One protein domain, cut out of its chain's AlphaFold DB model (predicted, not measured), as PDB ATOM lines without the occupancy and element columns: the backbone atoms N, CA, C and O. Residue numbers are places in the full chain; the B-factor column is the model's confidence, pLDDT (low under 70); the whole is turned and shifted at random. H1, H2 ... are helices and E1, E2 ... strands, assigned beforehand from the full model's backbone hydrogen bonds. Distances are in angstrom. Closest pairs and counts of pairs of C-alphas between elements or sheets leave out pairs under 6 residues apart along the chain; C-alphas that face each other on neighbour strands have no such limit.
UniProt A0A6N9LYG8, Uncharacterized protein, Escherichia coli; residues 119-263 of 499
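Overview. This is residues 119 to 263 of the 499 residues of an uncharacterized protein of Escherichia coli (UniProt A0A6N9LYG8). Two sheets, only partly face to face, make a sandwich: a long, twisted seven-strand sheet built along the hairpin E9 and E10, and a small three-strand sheet, E3 E8 E7, covering part of it with crossed strands. E1 and E2 are beside E10, E4 and the hairpin E5 and E6 beside E9, and the short helix H1 only grazes the large sheet. The printed part has 145 residues, with ten named strands and one named helix in the order E1 E2 E3 H1 E4 E5 E6 E7 E8 E9 E10. The class is mostly strand; the large sheet is branched and mixed, the small one, in the order E3 E8 E7, antiparallel. The whole is compact, with a radius of gyration of the C-alphas of 16.0 A, and elongated, spanning 52 by 31 by 26 A.

Arrangement. E1, residues 119 to 123, is parallel to E10, residues 248 to 262, with N 122 and O 254 at 2.8 A. E2, residues 127 to 130, is parallel to E10 on the same side as E1, with N 129 and O 260 at 2.9 A. E10 bends by 64 degrees at residue 251. On its other side is E9, residues 234 to 245, antiparallel in a hairpin, with N 239 and O 255 at 2.9 A. E3, residues 139 to 143, is antiparallel to the inner strand E8, residues 216 to 221, with N 140 and O 219 at 2.9 A. H1, residues 145 to 149, only just on the large sheet, grazes it with residues 146 to 147; its one O i to N i+4 pair is within hydrogen-bond range. E4, residues 163 to 166, is antiparallel to E9, with N 164 and O 242 at 2.8 A. E5, residues 172 to 177, is antiparallel to E9 on the same side as E4, with N 175 and O 234 at 3.0 A. E5 and E6, residues 184 to 190, form a hairpin, with N 174 and O 187 at 2.9 A. E7, residues 194 to 200, and E8 form another, with N 198 and O 218 at 2.9 A. The facing parts of the two sheets are 8.9 A centre to centre, their strands at 60 degrees.

Along the chain. E1 begins at C-alpha 119, (3.758, -29.138, -40.475). E9 measures 35.5 A from first to last C-alpha. E10 measures 41.2 A and ends at C-alpha 262, (14.703, -32.669, -9.450).

Size, cuts and confidence. The C-alphas farthest apart, of Ser 180 and Glu 246, are 53.8 A apart. The printed part has no cut. The links H1 to E4, E7 to E8 and E8 to E9 are long. Residues 246 to 247 have pLDDT under 70.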
ATOM      1  N   GLU A 119       2.984 -29.121 -41.718       87.94
ATOM      2  CA  GLU A 119       3.758 -29.138 -40.475       87.94
ATOM      3  C   GLU A 119       2.977 -28.454 -39.355       87.94
ATOM      4  O   GLU A 119       2.512 -27.324 -39.507       87.94
ATOM      5  N   SER A 120       2.864 -29.121 -38.209       87.81
ATOM      6  CA  SER A 120       2.285 -28.538 -36.998       87.81
ATOM      7  C   SER A 120       3.144 -28.836 -35.769       87.81
ATOM      8  O   SER A 120       3.911 -29.798 -35.731       87.81
ATOM      9  N   THR A 121       3.050 -27.979 -34.754       90.50
ATOM     10  CA  THR A 121       3.763 -28.149 -33.482       90.50
ATOM     11  C   THR A 121       2.781 -28.035 -32.329       90.50
ATOM     12  O   THR A 121       1.951 -27.128 -32.304       90.50
ATOM     13  N   ILE A 122       2.899 -28.937 -31.360       89.75
ATOM     14  CA  ILE A 122       2.094 -28.949 -30.144       89.75
ATOM     15  C   ILE A 122       3.026 -29.000 -28.954       89.75
ATOM     16  O   ILE A 122       3.775 -29.956 -28.782       89.75
ATOM     17  N   THR A 123       2.923 -27.993 -28.098       93.50
ATOM     18  CA  THR A 123       3.659 -27.950 -26.837       93.50
ATOM     19  C   THR A 123       2.761 -28.419 -25.700       93.50
ATOM     20  O   THR A 123       1.635 -27.924 -25.522       93.50
ATOM     21  N   LEU A 124       3.247 -29.409 -24.953       94.50
ATOM     22  CA  LEU A 124       2.629 -29.887 -23.722       94.50
ATOM     23  C   LEU A 124       3.043 -29.007 -22.540       94.50
ATOM     24  O   LEU A 124       3.987 -28.224 -22.627       94.50
ATOM     25  N   ALA A 125       2.313 -29.129 -21.433       94.50
ATOM     26  CA  ALA A 125       2.724 -28.509 -20.181       94.50
ATOM     27  C   ALA A 125       4.033 -29.132 -19.675       94.50
ATOM     28  O   ALA A 125       4.332 -30.289 -19.983       94.50
ATOM     29  N   GLU A 126       4.780 -28.375 -18.875       96.56
ATOM     30  CA  GLU A 126       5.992 -28.870 -18.228       96.56
ATOM     31  C   GLU A 126       5.693 -30.087 -17.348       96.56
ATOM     32  O   GLU A 126       4.699 -30.128 -16.620       96.56
ATOM     33  N   GLN A 127       6.551 -31.096 -17.457       97.38
ATOM     34  CA  GLN A 127       6.487 -32.328 -16.688       97.38
ATOM     35  C   GLN A 127       7.567 -32.331 -15.601       97.38
ATOM     36  O   GLN A 127       8.646 -31.779 -15.788       97.38
ATOM     37  N   ALA A 128       7.313 -32.998 -14.480       96.88
ATOM     38  CA  ALA A 128       8.282 -33.098 -13.393       96.88
ATOM     39  C   ALA A 128       8.694 -34.551 -13.166       96.88
ATOM     40  O   ALA A 128       7.850 -35.447 -13.111       96.88
ATOM     41  N   HIS A 129       9.994 -34.769 -12.989       97.25
ATOM     42  CA  HIS A 129      10.571 -36.037 -12.562       97.25
ATOM     43  C   HIS A 129      11.458 -35.819 -11.335       97.25
ATOM     44  O   HIS A 129      12.110 -34.785 -11.215       97.25
ATOM     45  N   ILE A 130      11.505 -36.789 -10.425       97.38
ATOM     46  CA  ILE A 130      12.414 -36.770  -9.272       97.38
ATOM     47  C   ILE A 130      13.437 -37.877  -9.478       97.38
ATOM     48  O   ILE A 130      13.065 -39.035  -9.678       97.38
ATOM     49  N   ALA A 131      14.723 -37.535  -9.424       97.06
ATOM     50  CA  ALA A 131      15.779 -38.514  -9.598       97.06
ATOM     51  C   ALA A 131      15.721 -39.616  -8.520       97.06
ATOM     52  O   ALA A 131      15.499 -39.362  -7.338       97.06
ATOM     53  N   THR A 132      15.945 -40.858  -8.939       95.88
ATOM     54  CA  THR A 132      15.911 -42.060  -8.090       95.88
ATOM     55  C   THR A 132      16.951 -43.072  -8.557       95.88
ATOM     56  O   THR A 132      17.219 -43.169  -9.759       95.88
ATOM     57  N   ALA A 133      17.538 -43.825  -7.621       93.38
ATOM     58  CA  ALA A 133      18.485 -44.902  -7.906       93.38
ATOM     59  C   ALA A 133      17.803 -46.176  -8.429       93.38
ATOM     60  O   ALA A 133      18.467 -47.033  -9.010       93.38
ATOM     61  N   LYS A 134      16.483 -46.302  -8.255       93.44
ATOM     62  CA  LYS A 134      15.707 -47.444  -8.737       93.44
ATOM     63  C   LYS A 134      15.545 -47.367 -10.257       93.44
ATOM     64  O   LYS A 134      14.794 -46.540 -10.765       93.44
ATOM     65  N   VAL A 135      16.285 -48.213 -10.977       91.88
ATOM     66  CA  VAL A 135      16.452 -48.154 -12.441       91.88
ATOM     67  C   VAL A 135      15.115 -48.215 -13.182       91.88
ATOM     68  O   VAL A 135      14.895 -47.449 -14.115       91.88
ATOM     69  N   GLU A 136      14.190 -49.067 -12.748       92.00
ATOM     70  CA  GLU A 136      12.862 -49.204 -13.355       92.00
ATOM     71  C   GLU A 136      11.978 -47.953 -13.215       92.00
ATOM     72  O   GLU A 136      11.054 -47.766 -14.009       92.00
ATOM     73  N   ASP A 137      12.288 -47.082 -12.251       95.00
ATOM     74  CA  ASP A 137      11.585 -45.823 -12.005       95.00
ATOM     75  C   ASP A 137      12.315 -44.622 -12.651       95.00
ATOM     76  O   ASP A 137      11.826 -43.494 -12.580       95.00
ATOM     77  N   GLN A 138      13.452 -44.827 -13.335       96.44
ATOM     78  CA  GLN A 138      14.153 -43.789 -14.113       96.44
ATOM     79  C   GLN A 138      13.452 -43.535 -15.456       96.44
ATOM     80  O   GLN A 138      14.018 -43.663 -16.546       96.44
ATOM     81  N   LYS A 139      12.174 -43.174 -15.372       95.88
ATOM     82  CA  LYS A 139      11.291 -42.961 -16.511       95.88
ATOM     83  C   LYS A 139      10.257 -41.899 -16.182       95.88
ATOM     84  O   LYS A 139       9.525 -42.017 -15.202       95.88
ATOM     85  N   LEU A 140      10.119 -40.924 -17.071       97.56
ATOM     86  CA  LEU A 140       9.027 -39.963 -17.027       97.56
ATOM     87  C   LEU A 140       7.856 -40.476 -17.874       97.56
ATOM     88  O   LEU A 140       8.012 -40.752 -19.063       97.56
ATOM     89  N   VAL A 141       6.673 -40.605 -17.273       97.25
ATOM     90  CA  VAL A 141       5.446 -40.999 -17.980       97.25
ATOM     91  C   VAL A 141       4.600 -39.760 -18.247       97.25
ATOM     92  O   VAL A 141       3.991 -39.205 -17.340       97.25
ATOM     93  N   VAL A 142       4.551 -39.360 -19.512       96.94
ATOM     94  CA  VAL A 142       3.844 -38.176 -19.994       96.94
ATOM     95  C   VAL A 142       2.434 -38.561 -20.423       96.94
ATOM     96  O   VAL A 142       2.254 -39.483 -21.224       96.94
ATOM     97  N   ASP A 143       1.434 -37.850 -19.906       94.88
ATOM     98  CA  ASP A 143       0.049 -38.007 -20.340       94.88
ATOM     99  C   ASP A 143      -0.208 -37.227 -21.635       94.88
ATOM    100  O   ASP A 143       0.049 -36.024 -21.713       94.88
ATOM    101  N   LEU A 144      -0.709 -37.917 -22.663       92.69
ATOM    102  CA  LEU A 144      -1.019 -37.310 -23.955       92.69
ATOM    103  C   LEU A 144      -2.471 -36.813 -24.036       92.69
ATOM    104  O   LEU A 144      -2.882 -36.346 -25.091       92.69
ATOM    105  N   ALA A 145      -3.251 -36.830 -22.950       88.94
ATOM    106  CA  ALA A 145      -4.597 -36.244 -22.921       88.94
ATOM    107  C   ALA A 145      -4.618 -34.811 -23.484       88.94
ATOM    108  O   ALA A 145      -5.383 -34.519 -24.396       88.94
ATOM    109  N   ALA A 146      -3.680 -33.955 -23.057       82.44
ATOM    110  CA  ALA A 146      -3.571 -32.579 -23.552       82.44
ATOM    111  C   ALA A 146      -3.214 -32.481 -25.047       82.44
ATOM    112  O   ALA A 146      -3.503 -31.466 -25.681       82.44
ATOM    113  N   TYR A 147      -2.574 -33.507 -25.611       83.25
ATOM    114  CA  TYR A 147      -2.380 -33.613 -27.053       83.25
ATOM    115  C   TYR A 147      -3.725 -33.884 -27.745       83.25
ATOM    116  O   TYR A 147      -4.053 -33.194 -28.701       83.25
ATOM    117  N   PHE A 148      -4.543 -34.801 -27.218       81.50
ATOM    118  CA  PHE A 148      -5.849 -35.146 -27.795       81.50
ATOM    119  C   PHE A 148      -6.923 -34.064 -27.595       81.50
ATOM    120  O   PHE A 148      -7.764 -33.881 -28.475       81.50
ATOM    121  N   ASP A 149      -6.896 -33.337 -26.478       79.19
ATOM    122  CA  ASP A 149      -7.891 -32.311 -26.135       79.19
ATOM    123  C   ASP A 149      -7.776 -31.057 -27.010       79.19
ATOM    124  O   ASP A 149      -8.757 -30.348 -27.232       79.19
ATOM    125  N   LYS A 150      -6.577 -30.777 -27.534       70.06
ATOM    126  CA  LYS A 150      -6.307 -29.600 -28.372       70.06
ATOM    127  C   LYS A 150      -6.712 -29.783 -29.840       70.06
ATOM    128  O   LYS A 150      -6.472 -28.875 -30.632       70.06
ATOM    129  N   MET A 151      -7.287 -30.928 -30.220       74.94
ATOM    130  CA  MET A 151      -7.524 -31.269 -31.626       74.94
ATOM    131  C   MET A 151      -8.755 -32.158 -31.848       74.94
ATOM    132  O   MET A 151      -9.102 -32.999 -31.012       74.94
ATOM    133  N   SER A 152      -9.410 -31.983 -33.000       75.62
ATOM    134  CA  SER A 152     -10.530 -32.837 -33.413       75.62
ATOM    135  C   SER A 152     -10.046 -34.249 -33.762       75.62
ATOM    136  O   SER A 152      -8.859 -34.458 -33.998       75.62
ATOM    137  N   GLU A 153     -10.945 -35.240 -33.828       71.25
ATOM    138  CA  GLU A 153     -10.563 -36.602 -34.243       71.25
ATOM    139  C   GLU A 153      -9.898 -36.655 -35.625       71.25
ATOM    140  O   GLU A 153      -9.017 -37.483 -35.834       71.25
ATOM    141  N   ALA A 154     -10.266 -35.752 -36.540       70.44
ATOM    142  CA  ALA A 154      -9.694 -35.688 -37.882       70.44
ATOM    143  C   ALA A 154      -8.256 -35.131 -37.906       70.44
ATOM    144  O   ALA A 154      -7.488 -35.490 -38.793       70.44
ATOM    145  N   ASP A 155      -7.887 -34.311 -36.919       72.62
ATOM    146  CA  ASP A 155      -6.565 -33.673 -36.809       72.62
ATOM    147  C   ASP A 155      -5.565 -34.531 -35.996       72.62
ATOM    148  O   ASP A 155      -4.374 -34.221 -35.901       72.62
ATOM    149  N   ARG A 156      -6.044 -35.627 -35.385       76.44
ATOM    150  CA  ARG A 156      -5.249 -36.566 -34.577       76.44
ATOM    151  C   ARG A 156      -4.450 -37.508 -35.457       76.44
ATOM    152  O   ARG A 156      -4.782 -38.687 -35.587       76.44
ATOM    153  N   ILE A 157      -3.333 -37.030 -35.993       86.56
ATOM    154  CA  ILE A 157      -2.489 -37.904 -36.809       86.56
ATOM    155  C   ILE A 157      -1.869 -39.050 -36.008       86.56
ATOM    156  O   ILE A 157      -1.681 -40.123 -36.561       86.56
ATOM    157  N   LEU A 158      -1.618 -38.883 -34.701       87.94
ATOM    158  CA  LEU A 158      -1.028 -39.937 -33.865       87.94
ATOM    159  C   LEU A 158      -1.829 -41.240 -33.869       87.94
ATOM    160  O   LEU A 158      -1.223 -42.304 -33.834       87.94
ATOM    161  N   TRP A 159      -3.162 -41.176 -33.904       87.12
ATOM    162  CA  TRP A 159      -4.027 -42.363 -33.906       87.12
ATOM    163  C   TRP A 159      -4.316 -42.907 -35.301       87.12
ATOM    164  O   TRP A 159      -4.934 -43.965 -35.428       87.12
ATOM    165  N   ASN A 160      -3.839 -42.231 -36.345       85.62
ATOM    166  CA  ASN A 160      -3.927 -42.751 -37.695       85.62
ATOM    167  C   ASN A 160      -3.113 -44.056 -37.800       85.62
ATOM    168  O   ASN A 160      -1.986 -44.148 -37.305       85.62
ATOM    169  N   ALA A 161      -3.695 -45.078 -38.432       82.38
ATOM    170  CA  ALA A 161      -3.053 -46.378 -38.614       82.38
ATOM    171  C   ALA A 161      -1.761 -46.284 -39.444       82.38
ATOM    172  O   ALA A 161      -0.822 -47.037 -39.198       82.38
ATOM    173  N   ASP A 162      -1.698 -45.323 -40.368       84.62
ATOM    174  CA  ASP A 162      -0.555 -45.084 -41.249       84.62
ATOM    175  C   ASP A 162       0.492 -44.142 -40.628       84.62
ATOM    176  O   ASP A 162       1.535 -43.878 -41.233       84.62
ATOM    177  N   ALA A 163       0.239 -43.617 -39.423       89.25
ATOM    178  CA  ALA A 163       1.177 -42.727 -38.759       89.25
ATOM    179  C   ALA A 163       2.361 -43.478 -38.151       89.25
ATOM    180  O   ALA A 163       2.243 -44.534 -37.522       89.25
ATOM    181  N   ARG A 164       3.533 -42.861 -38.262       90.00
ATOM    182  CA  ARG A 164       4.773 -43.314 -37.648       90.00
ATOM    183  C   ARG A 164       5.238 -42.289 -36.626       90.00
ATOM    184  O   ARG A 164       5.477 -41.134 -36.954       90.00
ATOM    185  N   MET A 165       5.430 -42.731 -35.386       91.25
ATOM    186  CA  MET A 165       6.169 -41.953 -34.390       91.25
ATOM    187  C   MET A 165       7.663 -42.240 -34.516       91.25
ATOM    188  O   MET A 165       8.079 -43.399 -34.433       91.25
ATOM    189  N   LEU A 166       8.471 -41.198 -34.673       91.69
ATOM    190  CA  LEU A 166       9.925 -41.288 -34.697       91.69
ATOM    191  C   LEU A 166      10.462 -41.248 -33.263       91.69
ATOM    192  O   LEU A 166      10.535 -40.192 -32.643       91.69
ATOM    193  N   LEU A 167      10.838 -42.418 -32.745       91.75
ATOM    194  CA  LEU A 167      11.302 -42.600 -31.360       91.75
ATOM    195  C   LEU A 167      12.834 -42.673 -31.233       91.75
ATOM    196  O   LEU A 167      13.354 -42.922 -30.151       91.75
ATOM    197  N   ASN A 168      13.565 -42.472 -32.330       88.25
ATOM    198  CA  ASN A 168      15.024 -42.620 -32.350       88.25
ATOM    199  C   ASN A 168      15.760 -41.324 -31.981       88.25
ATOM    200  O   ASN A 168      16.952 -41.365 -31.690       88.25
ATOM    201  N   ASN A 169      15.081 -40.173 -32.023       90.75
ATOM    202  CA  ASN A 169      15.688 -38.898 -31.661       90.75
ATOM    203  C   ASN A 169      15.625 -38.696 -30.146       90.75
ATOM    204  O   ASN A 169      14.636 -38.191 -29.624       90.75
ATOM    205  N   THR A 170      16.683 -39.101 -29.453       95.50
ATOM    206  CA  THR A 170      16.803 -38.997 -27.993       95.50
ATOM    207  C   THR A 170      17.487 -37.713 -27.523       95.50
ATOM    208  O   THR A 170      17.716 -37.537 -26.325       95.50
ATOM    209  N   ASN A 171      17.802 -36.798 -28.441       95.31
ATOM    210  CA  ASN A 171      18.383 -35.513 -28.086       95.31
ATOM    211  C   ASN A 171      17.322 -34.587 -27.485       95.31
ATOM    212  O   ASN A 171      16.164 -34.571 -27.911       95.31
ATOM    213  N   VAL A 172      17.749 -33.766 -26.532       95.94
ATOM    214  CA  VAL A 172      16.928 -32.712 -25.926       95.94
ATOM    215  C   VAL A 172      17.632 -31.369 -26.043       95.94
ATOM    216  O   VAL A 172      18.852 -31.327 -26.147       95.94
ATOM    217  N   SER A 173      16.883 -30.271 -25.998       95.75
ATOM    218  CA  SER A 173      17.465 -28.961 -25.674       95.75
ATOM    219  C   SER A 173      17.364 -28.715 -24.169       95.75
ATOM    220  O   SER A 173      16.491 -29.285 -23.510       95.75
ATOM    221  N   PHE A 174      18.241 -27.884 -23.617       96.06
ATOM    222  CA  PHE A 174      18.299 -27.603 -22.184       96.06
ATOM    223  C   PHE A 174      18.478 -26.112 -21.931       96.06
ATOM    224  O   PHE A 174      19.354 -25.489 -22.522       96.06
ATOM    225  N   VAL A 175      17.651 -25.556 -21.051       95.38
ATOM    226  CA  VAL A 175      17.737 -24.162 -20.609       95.38
ATOM    227  C   VAL A 175      17.964 -24.160 -19.106       95.38
ATOM    228  O   VAL A 175      17.191 -24.787 -18.386       95.38
ATOM    229  N   TYR A 176      19.008 -23.495 -18.618       94.88
ATOM    230  CA  TYR A 176      19.349 -23.487 -17.190       94.88
ATOM    231  C   TYR A 176      19.900 -22.147 -16.733       94.88
ATOM    232  O   TYR A 176      20.371 -21.353 -17.539       94.88
ATOM    233  N   THR A 177      19.864 -21.901 -15.424       93.38
ATOM    234  CA  THR A 177      20.526 -20.738 -14.833       93.38
ATOM    235  C   THR A 177      21.936 -21.126 -14.404       93.38
ATOM    236  O   THR A 177      22.106 -21.997 -13.550       93.38
ATOM    237  N   ASP A 178      22.948 -20.491 -14.989       90.31
ATOM    238  CA  ASP A 178      24.341 -20.660 -14.593       90.31
ATOM    239  C   ASP A 178      24.558 -20.079 -13.188       90.31
ATOM    240  O   ASP A 178      24.322 -18.895 -12.947       90.31
ATOM    241  N   GLU A 179      25.004 -20.908 -12.242       88.31
ATOM    242  CA  GLU A 179      25.134 -20.509 -10.833       88.31
ATOM    243  C   GLU A 179      26.217 -19.444 -10.600       88.31
ATOM    244  O   GLU A 179      26.144 -18.687  -9.634       88.31
ATOM    245  N   SER A 180      27.227 -19.370 -11.474       90.12
ATOM    246  CA  SER A 180      28.353 -18.446 -11.318       90.12
ATOM    247  C   SER A 180      28.025 -17.033 -11.801       90.12
ATOM    248  O   SER A 180      28.496 -16.048 -11.230       90.12
ATOM    249  N   THR A 181      27.197 -16.927 -12.840       91.88
ATOM    250  CA  THR A 181      26.829 -15.655 -13.475       91.88
ATOM    251  C   THR A 181      25.392 -15.225 -13.187       91.88
ATOM    252  O   THR A 181      25.062 -14.053 -13.379       91.88
ATOM    253  N   GLY A 182      24.535 -16.150 -12.746       90.75
ATOM    254  CA  GLY A 182      23.097 -15.954 -12.563       90.75
ATOM    255  C   GLY A 182      22.317 -15.775 -13.869       90.75
ATOM    256  O   GLY A 182      21.171 -15.326 -13.826       90.75
ATOM    257  N   LYS A 183      22.925 -16.055 -15.029       92.50
ATOM    258  CA  LYS A 183      22.301 -15.879 -16.349       92.50
ATOM    259  C   LYS A 183      21.684 -17.172 -16.856       92.50
ATOM    260  O   LYS A 183      22.139 -18.260 -16.520       92.50
ATOM    261  N   GLU A 184      20.649 -17.033 -17.676       95.00
ATOM    262  CA  GLU A 184      20.056 -18.156 -18.396       95.00
ATOM    263  C   GLU A 184      20.923 -18.524 -19.606       95.00
ATOM    264  O   GLU A 184      21.262 -17.663 -20.418       95.00
ATOM    265  N   GLU A 185      21.265 -19.802 -19.712       93.44
ATOM    266  CA  GLU A 185      22.037 -20.398 -20.796       93.44
ATOM    267  C   GLU A 185      21.173 -21.426 -21.531       93.44
ATOM    268  O   GLU A 185      20.360 -22.130 -20.923       93.44
ATOM    269  N   THR A 186      21.347 -21.524 -22.850       93.88
ATOM    270  CA  THR A 186      20.630 -22.484 -23.703       93.88
ATOM    271  C   THR A 186      21.616 -23.405 -24.403       93.88
ATOM    272  O   THR A 186      22.536 -22.958 -25.082       93.88
ATOM    273  N   VAL A 187      21.383 -24.706 -24.275       92.56
ATOM    274  CA  VAL A 187      22.101 -25.758 -24.989       92.56
ATOM    275  C   VAL A 187      21.142 -26.402 -25.981       92.56
ATOM    276  O   VAL A 187      20.166 -27.049 -25.592       92.56
ATOM    277  N   ASP A 188      21.421 -26.238 -27.272       89.19
ATOM    278  CA  ASP A 188      20.525 -26.687 -28.343       89.19
ATOM    279  C   ASP A 188      20.426 -28.214 -28.452       89.19
ATOM    280  O   ASP A 188      19.377 -28.742 -28.830       89.19
ATOM    281  N   VAL A 189      21.509 -28.930 -28.129       92.00
ATOM    282  CA  VAL A 189      21.586 -30.391 -28.234       92.00
ATOM    283  C   VAL A 189      22.324 -30.980 -27.035       92.00
ATOM    284  O   VAL A 189      23.534 -30.839 -26.897       92.00
ATOM    285  N   VAL A 190      21.582 -31.710 -26.210       92.25
ATOM    286  CA  VAL A 190      22.077 -32.584 -25.148       92.25
ATOM    287  C   VAL A 190      21.751 -34.021 -25.538       92.25
ATOM    288  O   VAL A 190      20.584 -34.384 -25.709       92.25
ATOM    289  N   SER A 191      22.789 -34.837 -25.688       93.12
ATOM    290  CA  SER A 191      22.686 -36.273 -25.950       93.12
ATOM    291  C   SER A 191      22.983 -37.077 -24.679       93.12
ATOM    292  O   SER A 191      23.542 -36.563 -23.713       93.12
ATOM    293  N   GLY A 192      22.569 -38.346 -24.648       93.25
ATOM    294  CA  GLY A 192      22.892 -39.257 -23.541       93.25
ATOM    295  C   GLY A 192      22.024 -39.128 -22.282       93.25
ATOM    296  O   GLY A 192      22.239 -39.886 -21.342       93.25
ATOM    297  N   LEU A 193      21.025 -38.235 -22.257       95.81
ATOM    298  CA  LEU A 193      20.012 -38.200 -21.190       95.81
ATOM    299  C   LEU A 193      18.917 -39.254 -21.407       95.81
ATOM    300  O   LEU A 193      18.563 -39.993 -20.489       95.81
ATOM    301  N   ILE A 194      18.351 -39.311 -22.614       97.31
ATOM    302  CA  ILE A 194      17.247 -40.215 -22.950       97.31
ATOM    303  C   ILE A 194      17.823 -41.478 -23.598       97.31
ATOM    304  O   ILE A 194      18.540 -41.410 -24.594       97.31
ATOM    305  N   ALA A 195      17.489 -42.641 -23.043       95.81
ATOM    306  CA  ALA A 195      17.836 -43.942 -23.613       95.81
ATOM    307  C   ALA A 195      16.890 -44.328 -24.759       95.81
ATOM    308  O   ALA A 195      17.287 -44.998 -25.709       95.81
ATOM    309  N   GLY A 196      15.631 -43.903 -24.673       96.12
ATOM    310  CA  GLY A 196      14.625 -44.127 -25.701       96.12
ATOM    311  C   GLY A 196      13.230 -43.762 -25.220       96.12
ATOM    312  O   GLY A 196      13.036 -43.317 -24.087       96.12
ATOM    313  N   PHE A 197      12.242 -44.002 -26.076       96.62
ATOM    314  CA  PHE A 197      10.841 -43.736 -25.773       96.62
ATOM    315  C   PHE A 197       9.998 -45.003 -25.863       96.62
ATOM    316  O   PHE A 197      10.234 -45.862 -26.711       96.62
ATOM    317  N   THR A 198       8.964 -45.081 -25.029       95.44
ATOM    318  CA  THR A 198       8.006 -46.190 -25.016       95.44
ATOM    319  C   THR A 198       6.594 -45.667 -25.233       95.44
ATOM    320  O   THR A 198       6.150 -44.753 -24.541       95.44
ATOM    321  N   LYS A 199       5.855 -46.281 -26.156       95.88
ATOM    322  CA  LYS A 199       4.431 -45.993 -26.361       95.88
ATOM    323  C   LYS A 199       3.627 -46.738 -25.304       95.88
ATOM    324  O   LYS A 199       3.791 -47.947 -25.176       95.88
ATOM    325  N   LEU A 200       2.771 -46.053 -24.556       96.69
ATOM    326  CA  LEU A 200       2.074 -46.645 -23.416       96.69
ATOM    327  C   LEU A 200       0.561 -46.494 -23.537       96.69
ATOM    328  O   LEU A 200       0.041 -45.477 -24.009       96.69
ATOM    329  N   LYS A 201      -0.143 -47.513 -23.046       96.69
ATOM    330  CA  LYS A 201      -1.590 -47.481 -22.839       96.69
ATOM    331  C   LYS A 201      -1.942 -46.580 -21.651       96.69
ATOM    332  O   LYS A 201      -1.080 -46.058 -20.943       96.69
ATOM    333  N   LYS A 202      -3.244 -46.417 -21.399       94.75
ATOM    334  CA  LYS A 202      -3.784 -45.541 -20.340       94.75
ATOM    335  C   LYS A 202      -3.246 -45.856 -18.936       94.75
ATOM    336  O   LYS A 202      -3.091 -44.947 -18.116       94.75
ATOM    337  N   ASP A 203      -2.920 -47.120 -18.667       94.56
ATOM    338  CA  ASP A 203      -2.334 -47.567 -17.398       94.56
ATOM    339  C   ASP A 203      -0.906 -47.039 -17.147       94.56
ATOM    340  O   ASP A 203      -0.438 -47.077 -16.011       94.56
ATOM    341  N   GLY A 204      -0.227 -46.511 -18.175       94.06
ATOM    342  CA  GLY A 204       1.147 -46.013 -18.098       94.06
ATOM    343  C   GLY A 204       2.210 -47.103 -17.931       94.06
ATOM    344  O   GLY A 204       3.362 -46.782 -17.648       94.06
ATOM    345  N   LYS A 205       1.842 -48.378 -18.086       92.88
ATOM    346  CA  LYS A 205       2.716 -49.537 -17.844       92.88
ATOM    347  C   LYS A 205       2.777 -50.465 -19.047       92.88
ATOM    348  O   LYS A 205       3.860 -50.904 -19.418       92.88
ATOM    349  N   THR A 206       1.630 -50.746 -19.654       96.19
ATOM    350  CA  THR A 206       1.530 -51.660 -20.787       96.19
ATOM    351  C   THR A 206       1.913 -50.934 -22.065       96.19
ATOM    352  O   THR A 206       1.395 -49.850 -22.350       96.19
ATOM    353  N   GLU A 207       2.789 -51.539 -22.865       96.12
ATOM    354  CA  GLU A 207       3.151 -50.978 -24.160       96.12
ATOM    355  C   GLU A 207       1.976 -51.024 -25.143       96.12
ATOM    356  O   GLU A 207       1.211 -51.994 -25.211       96.12
ATOM    357  N   ALA A 208       1.814 -49.945 -25.901       94.75
ATOM    358  CA  ALA A 208       0.829 -49.855 -26.966       94.75
ATOM    359  C   ALA A 208       1.430 -50.390 -28.272       94.75
ATOM    360  O   ALA A 208       2.432 -49.873 -28.767       94.75
ATOM    361  N   THR A 209       0.802 -51.419 -28.840       90.44
ATOM    362  CA  THR A 209       1.186 -51.999 -30.137       90.44
ATOM    363  C   THR A 209       0.533 -51.273 -31.305       90.44
ATOM    364  O   THR A 209       1.143 -51.148 -32.363       90.44
ATOM    365  N   ASN A 210      -0.687 -50.769 -31.105       90.25
ATOM    366  CA  ASN A 210      -1.417 -49.986 -32.094       90.25
ATOM    367  C   ASN A 210      -1.414 -48.514 -31.707       90.25
ATOM    368  O   ASN A 210      -1.507 -48.167 -30.529       90.25
ATOM    369  N   ASN A 211      -1.398 -47.655 -32.719       89.56
ATOM    370  CA  ASN A 211      -1.441 -46.213 -32.536       89.56
ATOM    371  C   ASN A 211      -2.687 -45.745 -31.766       89.56
ATOM    372  O   ASN A 211      -2.562 -44.931 -30.859       89.56
ATOM    373  N   ALA A 212      -3.858 -46.322 -32.050       88.06
ATOM    374  CA  ALA A 212      -5.115 -45.994 -31.369       88.06
ATOM    375  C   ALA A 212      -5.112 -46.296 -29.854       88.06
ATOM    376  O   ALA A 212      -5.899 -45.717 -29.111       88.06
ATOM    377  N   ASP A 213      -4.225 -47.180 -29.387       92.44
ATOM    378  CA  ASP A 213      -4.111 -47.538 -27.967       92.44
ATOM    379  C   ASP A 213      -3.144 -46.614 -27.201       92.44
ATOM    380  O   ASP A 213      -3.013 -46.726 -25.977       92.44
ATOM    381  N   ILE A 214      -2.433 -45.723 -27.904       93.44
ATOM    382  CA  ILE A 214      -1.461 -44.810 -27.302       93.44
ATOM    383  C   ILE A 214      -2.215 -43.736 -26.527       93.44
ATOM    384  O   ILE A 214      -2.918 -42.910 -27.105       93.44
ATOM    385  N   ALA A 215      -2.003 -43.719 -25.217       94.44
ATOM    386  CA  ALA A 215      -2.530 -42.692 -24.326       94.44
ATOM    387  C   ALA A 215      -1.419 -41.942 -23.582       94.44
ATOM    388  O   ALA A 215      -1.630 -40.824 -23.120       94.44
ATOM    389  N   LYS A 216      -0.240 -42.558 -23.440       96.25
ATOM    390  CA  LYS A 216       0.892 -42.015 -22.688       96.25
ATOM    391  C   LYS A 216       2.202 -42.267 -23.424       96.25
ATOM    392  O   LYS A 216       2.320 -43.214 -24.205       96.25
ATOM    393  N   LEU A 217       3.200 -41.444 -23.130       96.31
ATOM    394  CA  LEU A 217       4.560 -41.603 -23.628       96.31
ATOM    395  C   LEU A 217       5.520 -41.789 -22.455       96.31
ATOM    396  O   LEU A 217       5.579 -40.964 -21.552       96.31
ATOM    397  N   GLY A 218       6.283 -42.872 -22.474       96.75
ATOM    398  CA  GLY A 218       7.410 -43.065 -21.576       96.75
ATOM    399  C   GLY A 218       8.666 -42.439 -22.161       96.75
ATOM    400  O   GLY A 218       9.085 -42.850 -23.239       96.75
ATOM    401  N   ILE A 219       9.269 -41.495 -21.453       97.88
ATOM    402  CA  ILE A 219      10.627 -41.013 -21.701       97.88
ATOM    403  C   ILE A 219      11.541 -41.799 -20.765       97.88
ATOM    404  O   ILE A 219      11.506 -41.594 -19.552       97.88
ATOM    405  N   ASN A 220      12.306 -42.742 -21.313       96.94
ATOM    406  CA  ASN A 220      13.182 -43.604 -20.525       96.94
ATOM    407  C   ASN A 220      14.555 -42.937 -20.424       96.94
ATOM    408  O   ASN A 220      15.182 -42.666 -21.453       96.94
ATOM    409  N   PHE A 221      15.020 -42.667 -19.208       97.62
ATOM    410  CA  PHE A 221      16.328 -42.054 -19.003       97.62
ATOM    411  C   PHE A 221      17.440 -43.102 -19.104       97.62
ATOM    412  O   PHE A 221      17.228 -44.290 -18.863       97.62
ATOM    413  N   VAL A 222      18.638 -42.663 -19.489       96.19
ATOM    414  CA  VAL A 222      19.853 -43.474 -19.351       96.19
ATOM    415  C   VAL A 222      20.094 -43.740 -17.868       96.19
ATOM    416  O   VAL A 222      19.826 -42.873 -17.035       96.19
ATOM    417  N   ASN A 223      20.620 -44.925 -17.541       94.19
ATOM    418  CA  ASN A 223      20.943 -45.300 -16.167       94.19
ATOM    419  C   ASN A 223      21.707 -44.179 -15.450       94.19
ATOM    420  O   ASN A 223      22.715 -43.673 -15.947       94.19
ATOM    421  N   ASN A 224      21.227 -43.820 -14.261       94.38
ATOM    422  CA  ASN A 224      21.757 -42.742 -13.430       94.38
ATOM    423  C   ASN A 224      21.754 -41.362 -14.108       94.38
ATOM    424  O   ASN A 224      22.549 -40.498 -13.739       94.38
ATOM    425  N   TYR A 225      20.852 -41.150 -15.068       95.38
ATOM    426  CA  TYR A 225      20.665 -39.890 -15.790       95.38
ATOM    427  C   TYR A 225      21.911 -39.428 -16.566       95.38
ATOM    428  O   TYR A 225      22.099 -38.230 -16.767       95.38
ATOM    429  N   GLY A 226      22.788 -40.356 -16.975       91.56
ATOM    430  CA  GLY A 226      24.013 -40.030 -17.716       91.56
ATOM    431  C   GLY A 226      24.862 -38.955 -17.021       91.56
ATOM    432  O   GLY A 226      24.956 -38.926 -15.793       91.56
ATOM    433  N   GLU A 227      25.435 -38.034 -17.797       87.19
ATOM    434  CA  GLU A 227      26.217 -36.879 -17.308       87.19
ATOM    435  C   GLU A 227      25.364 -35.601 -17.141       87.19
ATOM    436  O   GLU A 227      25.874 -34.488 -17.065       87.19
ATOM    437  N   THR A 228      24.039 -35.738 -17.097       84.31
ATOM    438  CA  THR A 228      23.097 -34.613 -17.129       84.31
ATOM    439  C   THR A 228      23.046 -33.798 -15.822       84.31
ATOM    440  O   THR A 228      23.314 -34.313 -14.735       84.31
ATOM    441  N   MET A 229      22.674 -32.518 -15.893       82.44
ATOM    442  CA  MET A 229      22.456 -31.704 -14.691       82.44
ATOM    443  C   MET A 229      21.120 -32.064 -14.030       82.44
ATOM    444  O   MET A 229      20.103 -32.224 -14.697       82.44
ATOM    445  N   LEU A 230      21.120 -32.196 -12.704       86.69
ATOM    446  CA  LEU A 230      19.915 -32.460 -11.916       86.69
ATOM    447  C   LEU A 230      19.621 -31.259 -11.017       86.69
ATOM    448  O   LEU A 230      20.537 -30.602 -10.530       86.69
ATOM    449  N   GLY A 231      18.340 -30.988 -10.788       86.56
ATOM    450  CA  GLY A 231      17.873 -29.940  -9.884       86.56
ATOM    451  C   GLY A 231      17.979 -28.514 -10.426       86.56
ATOM    452  O   GLY A 231      17.695 -27.587  -9.676       86.56
ATOM    453  N   ASN A 232      18.357 -28.329 -11.694       89.88
ATOM    454  CA  ASN A 232      18.478 -27.017 -12.325       89.88
ATOM    455  C   ASN A 232      18.032 -27.073 -13.794       89.88
ATOM    456  O   ASN A 232      18.426 -27.983 -14.521       89.88
ATOM    457  N   GLY A 233      17.252 -26.083 -14.225       93.56
ATOM    458  CA  GLY A 233      16.840 -25.903 -15.616       93.56
ATOM    459  C   GLY A 233      15.717 -26.819 -16.114       93.56
ATOM    460  O   GLY A 233      15.190 -27.666 -15.391       93.56
ATOM    461  N   VAL A 234      15.353 -26.625 -17.383       96.94
ATOM    462  CA  VAL A 234      14.271 -27.308 -18.099       96.94
ATOM    463  C   VAL A 234      14.831 -27.976 -19.350       96.94
ATOM    464  O   VAL A 234      15.411 -27.332 -20.226       96.94
ATOM    465  N   TYR A 235      14.625 -29.284 -19.452       97.56
ATOM    466  CA  TYR A 235      14.894 -30.072 -20.648       97.56
ATOM    467  C   TYR A 235      13.683 -30.053 -21.572       97.56
ATOM    468  O   TYR A 235      12.546 -29.990 -21.122       97.56
ATOM    469  N   THR A 236      13.898 -30.137 -22.881       97.69
ATOM    470  CA  THR A 236      12.812 -30.221 -23.861       97.69
ATOM    471  C   THR A 236      13.049 -31.377 -24.817       97.69
ATOM    472  O   THR A 236      13.958 -31.336 -25.646       97.69
ATOM    473  N   ALA A 237      12.192 -32.395 -24.734       97.25
ATOM    474  CA  ALA A 237      12.133 -33.474 -25.715       97.25
ATOM    475  C   ALA A 237      11.207 -33.096 -26.878       97.25
ATOM    476  O   ALA A 237      10.182 -32.435 -26.688       97.25
ATOM    477  N   LYS A 238      11.553 -33.537 -28.091       95.44
ATOM    478  CA  LYS A 238      10.744 -33.335 -29.299       95.44
ATOM    479  C   LYS A 238      10.476 -34.675 -29.966       95.44
ATOM    480  O   LYS A 238      11.406 -35.344 -30.405       95.44
ATOM    481  N   ILE A 239       9.204 -35.042 -30.074       95.00
ATOM    482  CA  ILE A 239       8.766 -36.255 -30.768       95.00
ATOM    483  C   ILE A 239       8.105 -35.873 -32.075       95.00
ATOM    484  O   ILE A 239       7.223 -35.022 -32.104       95.00
ATOM    485  N   THR A 240       8.514 -36.524 -33.156       93.50
ATOM    486  CA  THR A 240       7.900 -36.336 -34.468       93.50
ATOM    487  C   THR A 240       6.924 -37.468 -34.752       93.50
ATOM    488  O   THR A 240       7.268 -38.643 -34.614       93.50
ATOM    489  N   VAL A 241       5.713 -37.111 -35.158       92.69
ATOM    490  CA  VAL A 241       4.706 -38.014 -35.713       92.69
ATOM    491  C   VAL A 241       4.542 -37.652 -37.180       92.69
ATOM    492  O   VAL A 241       4.370 -36.481 -37.496       92.69
ATOM    493  N   GLU A 242       4.608 -38.626 -38.077       92.00
ATOM    494  CA  GLU A 242       4.478 -38.379 -39.512       92.00
ATOM    495  C   GLU A 242       3.514 -39.362 -40.174       92.00
ATOM    496  O   GLU A 242       3.451 -40.533 -39.800       92.00
ATOM    497  N   ILE A 243       2.789 -38.892 -41.186       89.12
ATOM    498  CA  ILE A 243       2.002 -39.723 -42.098       89.12
ATOM    499  C   ILE A 243       2.652 -39.639 -43.474       89.12
ATOM    500  O   ILE A 243       2.844 -38.551 -44.028       89.12
ATOM    501  N   ASN A 244       2.959 -40.796 -44.055       81.81
ATOM    502  CA  ASN A 244       3.466 -40.873 -45.420       81.81
ATOM    503  C   ASN A 244       2.304 -40.932 -46.417       81.81
ATOM    504  O   ASN A 244       1.373 -41.714 -46.257       81.81
ATOM    505  N   GLY A 245       2.371 -40.106 -47.457       71.25
ATOM    506  CA  GLY A 245       1.549 -40.235 -48.657       71.25
ATOM    507  C   GLY A 245       2.255 -41.054 -49.740       71.25
ATOM    508  O   GLY A 245       3.373 -41.534 -49.557       71.25
ATOM    509  N   GLU A 246       1.625 -41.165 -50.913       69.06
ATOM    510  CA  GLU A 246       2.137 -41.952 -52.052       69.06
ATOM    511  C   GLU A 246       3.551 -41.519 -52.503       69.06
ATOM    512  O   GLU A 246       4.327 -42.348 -52.975       69.06
ATOM    513  N   ASN A 247       3.907 -40.239 -52.321       68.19
ATOM    514  CA  ASN A 247       5.124 -39.624 -52.877       68.19
ATOM    515  C   ASN A 247       6.080 -39.031 -51.827       68.19
ATOM    516  O   ASN A 247       6.984 -38.269 -52.179       68.19
ATOM    517  N   GLY A 248       5.902 -39.368 -50.547       72.06
ATOM    518  CA  GLY A 248       6.715 -38.874 -49.430       72.06
ATOM    519  C   GLY A 248       5.869 -38.478 -48.223       72.06
ATOM    520  O   GLY A 248       4.662 -38.712 -48.210       72.06
ATOM    521  N   THR A 249       6.489 -37.868 -47.213       81.44
ATOM    522  CA  THR A 249       5.774 -37.374 -46.030       81.44
ATOM    523  C   THR A 249       4.694 -36.378 -46.446       81.44
ATOM    524  O   THR A 249       4.979 -35.410 -47.155       81.44
ATOM    525  N   LYS A 250       3.455 -36.656 -46.039       82.94
ATOM    526  CA  LYS A 250       2.271 -35.833 -46.302       82.94
ATOM    527  C   LYS A 250       2.029 -34.853 -45.160       82.94
ATOM    528  O   LYS A 250       1.664 -33.706 -45.393       82.94
ATOM    529  N   GLU A 251       2.230 -35.311 -43.934       87.81
ATOM    530  CA  GLU A 251       1.983 -34.518 -42.738       87.81
ATOM    531  C   GLU A 251       2.977 -34.890 -41.646       87.81
ATOM    532  O   GLU A 251       3.282 -36.069 -41.456       87.81
ATOM    533  N   THR A 252       3.463 -33.876 -40.940       89.50
ATOM    534  CA  THR A 252       4.404 -33.982 -39.832       89.50
ATOM    535  C   THR A 252       3.889 -33.155 -38.663       89.50
ATOM    536  O   THR A 252       3.563 -31.977 -38.799       89.50
ATOM    537  N   GLN A 253       3.890 -33.741 -37.475       90.62
ATOM    538  CA  GLN A 253       3.566 -33.050 -36.241       90.62
ATOM    539  C   GLN A 253       4.669 -33.246 -35.213       90.62
ATOM    540  O   GLN A 253       5.097 -34.368 -34.943       90.62
ATOM    541  N   THR A 254       5.115 -32.147 -34.616       92.44
ATOM    542  CA  THR A 254       6.103 -32.165 -33.536       92.44
ATOM    543  C   THR A 254       5.412 -31.977 -32.195       92.44
ATOM    544  O   THR A 254       4.779 -30.952 -31.958       92.44
ATOM    545  N   ILE A 255       5.565 -32.944 -31.295       93.31
ATOM    546  CA  ILE A 255       5.143 -32.855 -29.898       93.31
ATOM    547  C   ILE A 255       6.351 -32.398 -29.079       93.31
ATOM    548  O   ILE A 255       7.358 -33.101 -29.000       93.31
ATOM    549  N   VAL A 256       6.252 -31.214 -28.486       95.69
ATOM    550  CA  VAL A 256       7.279 -30.594 -27.646       95.69
ATOM    551  C   VAL A 256       6.916 -30.825 -26.184       95.69
ATOM    552  O   VAL A 256       5.826 -30.457 -25.745       95.69
ATOM    553  N   ILE A 257       7.829 -31.442 -25.437       97.25
ATOM    554  CA  ILE A 257       7.617 -31.875 -24.055       97.25
ATOM    555  C   ILE A 257       8.705 -31.248 -23.175       97.25
ATOM    556  O   ILE A 257       9.810 -31.795 -23.107       97.25
ATOM    557  N   PRO A 258       8.425 -30.108 -22.524       97.75
ATOM    558  CA  PRO A 258       9.311 -29.569 -21.503       97.75
ATOM    559  C   PRO A 258       9.234 -30.417 -20.227       97.75
ATOM    560  O   PRO A 258       8.154 -30.880 -19.850       97.75
ATOM    561  N   PHE A 259      10.363 -30.637 -19.561       97.94
ATOM    562  CA  PHE A 259      10.422 -31.353 -18.294       97.94
ATOM    563  C   PHE A 259      11.610 -30.953 -17.416       97.94
ATOM    564  O   PHE A 259      12.670 -30.568 -17.906       97.94
ATOM    565  N   THR A 260      11.446 -31.106 -16.108       97.56
ATOM    566  CA  THR A 260      12.498 -30.916 -15.104       97.56
ATOM    567  C   THR A 260      12.865 -32.246 -14.454       97.56
ATOM    568  O   THR A 260      12.038 -33.158 -14.351       97.56
ATOM    569  N   ILE A 261      14.118 -32.368 -14.010       97.06
ATOM    570  CA  ILE A 261      14.561 -33.488 -13.176       97.06
ATOM    571  C   ILE A 261      15.078 -32.921 -11.859       97.06
ATOM    572  O   ILE A 261      16.157 -32.338 -11.813       97.06
ATOM    573  N   ALA A 262      14.309 -33.083 -10.789       96.56
ATOM    574  CA  ALA A 262      14.703 -32.669  -9.450       96.56
ATOM    575  C   ALA A 262      15.734 -33.629  -8.839       96.56
ATOM    576  O   ALA A 262      15.809 -34.809  -9.199       96.56
ATOM    577  N   ASN A 263      16.488 -33.130  -7.857       95.56
ATOM    578  CA  ASN A 263      17.355 -33.964  -7.028       95.56
ATOM    579  C   ASN A 263      16.549 -35.041  -6.275       95.56
ATOM    580  O   ASN A 263      15.358 -34.845  -6.011       95.56
TER     581      ASN A 263